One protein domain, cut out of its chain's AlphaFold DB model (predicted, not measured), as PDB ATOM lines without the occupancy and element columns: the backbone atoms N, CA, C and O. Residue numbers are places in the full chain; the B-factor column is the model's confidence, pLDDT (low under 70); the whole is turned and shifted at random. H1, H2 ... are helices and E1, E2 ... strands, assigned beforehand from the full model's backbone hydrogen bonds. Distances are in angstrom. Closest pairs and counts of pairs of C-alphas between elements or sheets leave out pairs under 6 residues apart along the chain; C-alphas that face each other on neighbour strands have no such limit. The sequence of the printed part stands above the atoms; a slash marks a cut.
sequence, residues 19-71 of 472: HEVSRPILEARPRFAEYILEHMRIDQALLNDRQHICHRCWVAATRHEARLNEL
ATOM      1  N   HIS A  19      84.387   3.665  11.245       81.00
ATOM      2  CA  HIS A  19      85.157   4.626  10.467       81.00
ATOM      3  C   HIS A  19      85.009   6.007  11.081       81.00
ATOM      4  O   HIS A  19      83.886   6.461  11.303       81.00
ATOM      5  N   GLU A  20      86.136   6.644  11.371       81.69
ATOM      6  CA  GLU A  20      86.172   8.037  11.792       81.69
ATOM      7  C   GLU A  20      85.903   8.936  10.583       81.69
ATOM      8  O   GLU A  20      86.480   8.755   9.510       81.69
ATOM      9  N   VAL A  21      84.993   9.887  10.750       76.75
ATOM     10  CA  VAL A  21      84.689  10.926   9.772       76.75
ATOM     11  C   VAL A  21      85.369  12.195  10.263       76.75
ATOM     12  O   VAL A  21      84.809  12.966  11.038       76.75
ATOM     13  N   SER A  22      86.623  12.354   9.853       74.44
ATOM     14  CA  SER A  22      87.436  13.536  10.150       74.44
ATOM     15  C   SER A  22      87.355  14.560   9.015       74.44
ATOM     16  O   SER A  22      87.144  14.191   7.855       74.44
ATOM     17  N   ARG A  23      87.591  15.836   9.332       67.88
ATOM     18  CA  ARG A  23      87.629  16.930   8.352       67.88
ATOM     19  C   ARG A  23      88.547  16.652   7.141       67.88
ATOM     20  O   ARG A  23      88.058  16.815   6.027       67.88
ATOM     21  N   PRO A  24      89.775  16.112   7.298       75.00
ATOM     22  CA  PRO A  24      90.618  15.753   6.152       75.00
ATOM     23  C   PRO A  24      89.993  14.725   5.196       75.00
ATOM     24  O   PRO A  24      90.211  14.794   3.992       75.00
ATOM     25  N   ILE A  25      89.198  13.772   5.706       74.88
ATOM     26  CA  ILE A  25      88.532  12.758   4.867       74.88
ATOM     27  C   ILE A  25      87.403  13.393   4.055       74.88
ATOM     28  O   ILE A  25      87.223  13.047   2.890       74.88
ATOM     29  N   LEU A  26      86.648  14.306   4.668       75.44
ATOM     30  CA  LEU A  26      85.566  15.016   3.991       75.44
ATOM     31  C   LEU A  26      86.111  15.974   2.921       75.44
ATOM     32  O   LEU A  26      85.566  16.030   1.824       75.44
ATOM     33  N   GLU A  27      87.219  16.664   3.205       75.38
ATOM     34  CA  GLU A  27      87.885  17.558   2.248       75.38
ATOM     35  C   GLU A  27      88.531  16.787   1.082       75.38
ATOM     36  O   GLU A  27      88.455  17.228  -0.061       75.38
ATOM     37  N   ALA A  28      89.111  15.608   1.336       78.31
ATOM     38  CA  ALA A  28      89.724  14.781   0.293       78.31
ATOM     39  C   ALA A  28      88.709  14.049  -0.606       78.31
ATOM     40  O   ALA A  28      89.075  13.567  -1.678       78.31
ATOM     41  N   ARG A  29      87.449  13.910  -0.168       83.88
ATOM     42  CA  ARG A  29      86.410  13.124  -0.852       83.88
ATOM     43  C   ARG A  29      85.083  13.893  -0.903       83.88
ATOM     44  O   ARG A  29      84.154  13.554  -0.166       83.88
ATOM     45  N   PRO A  30      84.953  14.905  -1.779       76.56
ATOM     46  CA  PRO A  30      83.812  15.824  -1.773       76.56
ATOM     47  C   PRO A  30      82.463  15.122  -2.000       76.56
ATOM     48  O   PRO A  30      81.506  15.385  -1.280       76.56
ATOM     49  N   ARG A  31      82.397  14.147  -2.916       79.31
ATOM     50  CA  ARG A  31      81.176  13.363  -3.200       79.31
ATOM     51  C   ARG A  31      80.793  12.398  -2.080       79.31
ATOM     52  O   ARG A  31      79.619  12.166  -1.805       79.31
ATOM     53  N   PHE A  32      81.787  11.827  -1.404       83.44
ATOM     54  CA  PHE A  32      81.551  11.059  -0.185       83.44
ATOM     55  C   PHE A  32      81.034  11.968   0.939       83.44
ATOM     56  O   PHE A  32      80.127  11.580   1.672       83.44
ATOM     57  N   ALA A  33      81.602  13.170   1.070       77.50
ATOM     58  CA  ALA A  33      81.222  14.141   2.084       77.50
ATOM     59  C   ALA A  33      79.787  14.637   1.902       77.50
ATOM     60  O   ALA A  33      79.037  14.644   2.874       77.50
ATOM     61  N   GLU A  34      79.389  14.966   0.672       78.62
ATOM     62  CA  GLU A  34      78.024  15.366   0.315       78.62
ATOM     63  C   GLU A  34      77.000  14.318   0.772       78.62
ATOM     64  O   GLU A  34      76.114  14.621   1.571       78.62
ATOM     65  N   TYR A  35      77.208  13.049   0.405       79.50
ATOM     66  CA  TYR A  35      76.336  11.952   0.829       79.50
ATOM     67  C   TYR A  35      76.235  11.829   2.356       79.50
ATOM     68  O   TYR A  35      75.150  11.615   2.903       79.50
ATOM     69  N   ILE A  36      77.364  11.936   3.063       78.69
ATOM     70  CA  ILE A  36      77.381  11.838   4.524       78.69
ATOM     71  C   ILE A  36      76.648  13.020   5.164       78.69
ATOM     72  O   ILE A  36      75.903  12.784   6.112       78.69
ATOM     73  N   LEU A  37      76.827  14.243   4.657       72.31
ATOM     74  CA  LEU A  37      76.192  15.459   5.174       72.31
ATOM     75  C   LEU A  37      74.675  15.458   4.950       72.31
ATOM     76  O   LEU A  37      73.936  15.747   5.887       72.31
ATOM     77  N   GLU A  38      74.198  15.057   3.771       73.38
ATOM     78  CA  GLU A  38      72.759  14.953   3.474       73.38
ATOM     79  C   GLU A  38      72.033  13.938   4.365       73.38
ATOM     80  O   GLU A  38      70.866  14.111   4.718       73.38
ATOM     81  N   HIS A  39      72.720  12.855   4.731       72.81
ATOM     82  CA  HIS A  39      72.144  11.758   5.508       72.81
ATOM     83  C   HIS A  39      72.482  11.850   7.003       72.81
ATOM     84  O   HIS A  39      72.111  10.961   7.780       72.81
ATOM     85  N   MET A  40      73.198  12.896   7.423       67.12
ATOM     86  CA  MET A  40      73.523  13.145   8.822       67.12
ATOM     87  C   MET A  40      72.279  13.654   9.549       67.12
ATOM     88  O   MET A  40      71.620  14.592   9.106       67.12
ATOM     89  N   ARG A  41      71.947  13.058  10.699       58.75
ATOM     90  CA  ARG A  41      70.862  13.588  11.536       58.75
ATOM     91  C   ARG A  41      71.398  14.732  12.393       58.75
ATOM     92  O   ARG A  41      72.201  14.504  13.296       58.75
ATOM     93  N   ILE A  42      70.960  15.950  12.069       53.50
ATOM     94  CA  ILE A  42      71.427  17.235  12.625       53.50
ATOM     95  C   ILE A  42      71.204  17.325  14.152       53.50
ATOM     96  O   ILE A  42      71.903  18.046  14.857       53.50
ATOM     97  N   ASP A  43      70.311  16.501  14.688       51.38
ATOM     98  CA  ASP A  43      69.799  16.531  16.057       51.38
ATOM     99  C   ASP A  43      70.822  16.081  17.134       51.38
ATOM    100  O   ASP A  43      70.511  16.100  18.324       51.38
ATOM    101  N   GLN A  44      72.037  15.654  16.754       50.56
ATOM    102  CA  GLN A  44      73.087  15.197  17.690       50.56
ATOM    103  C   GLN A  44      74.491  15.768  17.414       50.56
ATOM    104  O   GLN A  44      75.478  15.274  17.966       50.56
ATOM    105  N   ALA A  45      74.615  16.814  16.596       45.47
ATOM    106  CA  ALA A  45      75.908  17.418  16.276       45.47
ATOM    107  C   ALA A  45      76.334  18.474  17.318       45.47
ATOM    108  O   ALA A  45      76.340  19.671  17.047       45.47
ATOM    109  N   LEU A  46      76.756  18.034  18.508       46.16
ATOM    110  CA  LEU A  46      77.809  18.774  19.211       46.16
ATOM    111  C   LEU A  46      79.109  18.463  18.462       46.16
ATOM    112  O   LEU A  46      79.536  17.308  18.419       46.16
ATOM    113  N   LEU A  47      79.669  19.479  17.801       45.34
ATOM    114  CA  LEU A  47      80.964  19.450  17.118       45.34
ATOM    115  C   LEU A  47      82.083  19.146  18.129       45.34
ATOM    116  O   LEU A  47      82.785  20.034  18.592       45.34
ATOM    117  N   ASN A  48      82.236  17.870  18.469       49.78
ATOM    118  CA  ASN A  48      83.506  17.321  18.913       49.78
ATOM    119  C   ASN A  48      84.153  16.709  17.665       49.78
ATOM    120  O   ASN A  48      83.510  15.914  16.975       49.78
ATOM    121  N   ASP A  49      85.405  17.068  17.377       51.84
ATOM    122  CA  ASP A  49      86.134  16.852  16.110       51.84
ATOM    123  C   ASP A  49      86.342  15.385  15.653       51.84
ATOM    124  O   ASP A  49      87.146  15.118  14.761       51.84
ATOM    125  N   ARG A  50      85.646  14.405  16.245       58.66
ATOM    126  CA  ARG A  50      85.785  12.967  15.952       58.66
ATOM    127  C   ARG A  50      84.440  12.242  15.889       58.66
ATOM    128  O   ARG A  50      84.054  11.504  16.802       58.66
ATOM    129  N   GLN A  51      83.716  12.420  14.789       72.25
ATOM    130  CA  GLN A  51      82.489  11.667  14.516       72.25
ATOM    131  C   GLN A  51      82.800  10.289  13.922       72.25
ATOM    132  O   GLN A  51      83.828  10.096  13.279       72.25
ATOM    133  N   HIS A  52      81.921   9.307  14.134       80.50
ATOM    134  CA  HIS A  52      82.107   7.953  13.612       80.50
ATOM    135  C   HIS A  52      80.864   7.459  12.865       80.50
ATOM    136  O   HIS A  52      79.730   7.677  13.299       80.50
ATOM    137  N   ILE A  53      81.077   6.709  11.783       82.19
ATOM    138  CA  ILE A  53      80.030   5.973  11.067       82.19
ATOM    139  C   ILE A  53      80.281   4.464  11.106       82.19
ATOM    140  O   ILE A  53      81.413   3.987  11.230       82.19
ATOM    141  N   CYS A  54      79.204   3.682  11.016       82.25
ATOM    142  CA  CYS A  54      79.310   2.228  10.932       82.25
ATOM    143  C   CYS A  54      79.827   1.802   9.552       82.25
ATOM    144  O   CYS A  54      79.620   2.501   8.557       82.25
ATOM    145  N   HIS A  55      80.430   0.614   9.471       82.81
ATOM    146  CA  HIS A  55      80.966   0.082   8.214       82.81
ATOM    147  C   HIS A  55      79.922   0.062   7.082       82.81
ATOM    148  O   HIS A  55      80.230   0.379   5.935       82.81
ATOM    149  N   ARG A  56      78.655  -0.234   7.395       79.56
ATOM    150  CA  ARG A  56      77.578  -0.248   6.393       79.56
ATOM    151  C   ARG A  56      77.316   1.136   5.787       79.56
ATOM    152  O   ARG A  56      77.098   1.222   4.584       79.56
ATOM    153  N   CYS A  57      77.343   2.193   6.600       80.56
ATOM    154  CA  CYS A  57      77.191   3.573   6.128       80.56
ATOM    155  C   CYS A  57      78.420   4.030   5.337       80.56
ATOM    156  O   CYS A  57      78.259   4.663   4.301       80.56
ATOM    157  N   TRP A  58      79.623   3.624   5.756       82.50
ATOM    158  CA  TRP A  58      80.852   3.866   4.995       82.50
ATOM    159  C   TRP A  58      80.788   3.250   3.593       82.50
ATOM    160  O   TRP A  58      81.003   3.935   2.602       82.50
ATOM    161  N   VAL A  59      80.402   1.974   3.488       81.94
ATOM    162  CA  VAL A  59      80.266   1.285   2.192       81.94
ATOM    163  C   VAL A  59      79.190   1.926   1.320       81.94
ATOM    164  O   VAL A  59      79.366   2.013   0.109       81.94
ATOM    165  N   ALA A  60      78.079   2.374   1.910       81.38
ATOM    166  CA  ALA A  60      77.031   3.069   1.168       81.38
ATOM    167  C   ALA A  60      77.551   4.375   0.545       81.38
ATOM    168  O   ALA A  60      77.360   4.584  -0.651       81.38
ATOM    169  N   ALA A  61      78.277   5.179   1.324       80.19
ATOM    170  CA  ALA A  61      78.879   6.426   0.866       80.19
ATOM    171  C   ALA A  61      79.979   6.192  -0.187       80.19
ATOM    172  O   ALA A  61      80.003   6.858  -1.216       80.19
ATOM    173  N   THR A  62      80.835   5.178  -0.013       83.69
ATOM    174  CA  THR A  62      81.848   4.805  -1.018       83.69
ATOM    175  C   THR A  62      81.220   4.314  -2.326       83.69
ATOM    176  O   THR A  62      81.694   4.664  -3.399       83.69
ATOM    177  N   ARG A  63      80.122   3.551  -2.271       81.00
ATOM    178  CA  ARG A  63      79.387   3.122  -3.479       81.00
ATOM    179  C   ARG A  63      78.663   4.262  -4.183       81.00
ATOM    180  O   ARG A  63      78.333   4.124  -5.357       81.00
ATOM    181  N   HIS A  64      78.295   5.307  -3.452       79.44
ATOM    182  CA  HIS A  64      77.688   6.495  -4.032       79.44
ATOM    183  C   HIS A  64      78.748   7.327  -4.761       79.44
ATOM    184  O   HIS A  64      78.571   7.626  -5.935       79.44
ATOM    185  N   GLU A  65      79.889   7.573  -4.112       81.12
ATOM    186  CA  GLU A  65      81.040   8.235  -4.734       81.12
ATOM    187  C   GLU A  65      81.525   7.494  -5.988       81.12
ATOM    188  O   GLU A  65      81.701   8.125  -7.023       81.12
ATOM    189  N   ALA A  66      81.679   6.165  -5.930       77.19
ATOM    190  CA  ALA A  66      82.097   5.372  -7.086       77.19
ATOM    191  C   ALA A  66      81.129   5.515  -8.271       77.19
ATOM    192  O   ALA A  66      81.570   5.757  -9.385       77.19
ATOM    193  N   ARG A  67      79.813   5.464  -8.019       79.25
ATOM    194  CA  ARG A  67      78.790   5.646  -9.062       79.25
ATOM    195  C   ARG A  67      78.821   7.030  -9.695       79.25
ATOM    196  O   ARG A  67      78.645   7.148 -10.898       79.25
ATOM    197  N   LEU A  68      79.016   8.075  -8.893       76.19
ATOM    198  CA  LEU A  68      79.134   9.431  -9.423       76.19
ATOM    199  C   LEU A  68      80.429   9.605 -10.221       76.19
ATOM    200  O   LEU A  68      80.418  10.255 -11.258       76.19
ATOM    201  N   ASN A  69      81.530   9.002  -9.772       75.56
ATOM    202  CA  ASN A  69      82.793   9.034 -10.506       75.56
ATOM    203  C   ASN A  69      82.705   8.257 -11.826       75.56
ATOM    204  O   ASN A  69      83.226   8.734 -12.823       75.56
ATOM    205  N   GLU A  70      81.996   7.127 -11.861       67.75
ATOM    206  CA  GLU A  70      81.709   6.376 -13.093       67.75
ATOM    207  C   GLU A  70      80.853   7.178 -14.089       67.75
ATOM    208  O   GLU A  70      81.035   7.034 -15.292       67.75
ATOM    209  N   LEU A  71      79.951   8.045 -13.609       67.06
ATOM    210  CA  LEU A  71      79.131   8.921 -14.460       67.06
ATOM    211  C   LEU A  71      79.930  10.063 -15.115       67.06
ATOM    212  O   LEU A  71      79.484  10.595 -16.128       67.06
TER     213      LEU A  71
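What this domain is: This is residues 19 to 71 of the 472 residues of the protein "DDE Tnp4 domain-containing protein" of Eumeta variegata (UniProt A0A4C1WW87). One long helix, H3, makes much of the length of this small domain, with a shorter helix, H2, packed at a steep tilt on its residues 61 to 68 and a two-strand ribbon, E1 and E2, at the end where H3 begins. The short helix H1 makes a corner with H2, and a loop sticks out with residues 41 to 48 between H2 and the ribbon. The printed part has 53 residues, with three named helices and two named strands in the order E1, H1, H2, E2, H3; the class is mostly helix. The sheet's order is E1 - E2, antiparallel. The whole is compact, with a radius of gyration of the C-alphas of 11.1 A, yet elongated in outline, spanning 35 by 20 by 17 A.

Where its parts are: E1, residues 19 to 21, begins at C-alpha 19 (85.157, 4.626, 10.467) and is 6.4 A long from first to last C-alpha. H1, residues 23 to 28, is 8.6 A long. H2, residues 30 to 38, is 12.3 A long and begins at C-alpha 30 (83.812, 15.824, -1.773). E2, residues 51 to 54, is 10.6 A long. H3, residues 55 to 71, is 24.4 A long and ends at C-alpha 71 (79.131, 8.921, -14.460).

How they stand to each other: E1 and E2 are antiparallel neighbours, with 142 degrees between their directions. The C-alphas of Glu 20 and His 52 face each other at 4.5 A. N 21 and O 51 are within hydrogen-bond range at 2.8 A, and so are N 53 and O 19 at 2.9 A. The closest C-alphas of E1 and H3 are those of His 19 and His 55, 6.6 A apart. H1 and H2 touch only at the corner by their link; their closest C-alphas, those of Leu 26 and Ala 33, are 4.8 A apart. They run opposite ways at a steep tilt of 48 degrees. H2 and H3 touch, H3 with residues 61 to 68 alone; the closest C-alphas are those of Arg 31 and Glu 65, 5.4 A apart. They run opposite ways at a steep tilt of 52 degrees. H1 and H3 are apart, and so are E1 and H2, and H1 and E2. In H1, H2 and H3 every O i to N i+4 pair is within hydrogen-bond range.

The domain as a whole: The two C-alphas farthest apart are those of Leu 46 and Leu 71, at 35.1 A. The printed part has no cut. The link from H2 to E2, residues 39 to 50, is long, and its residues 41 to 48 stand free; the other links are tight. Without the stretch that stands free, the body spans 32 by 21 by 15 A. The mean pLDDT of the printed part is 72.6, and residue 23, residues 40 to 50 and residues 70 to 71 are under 70.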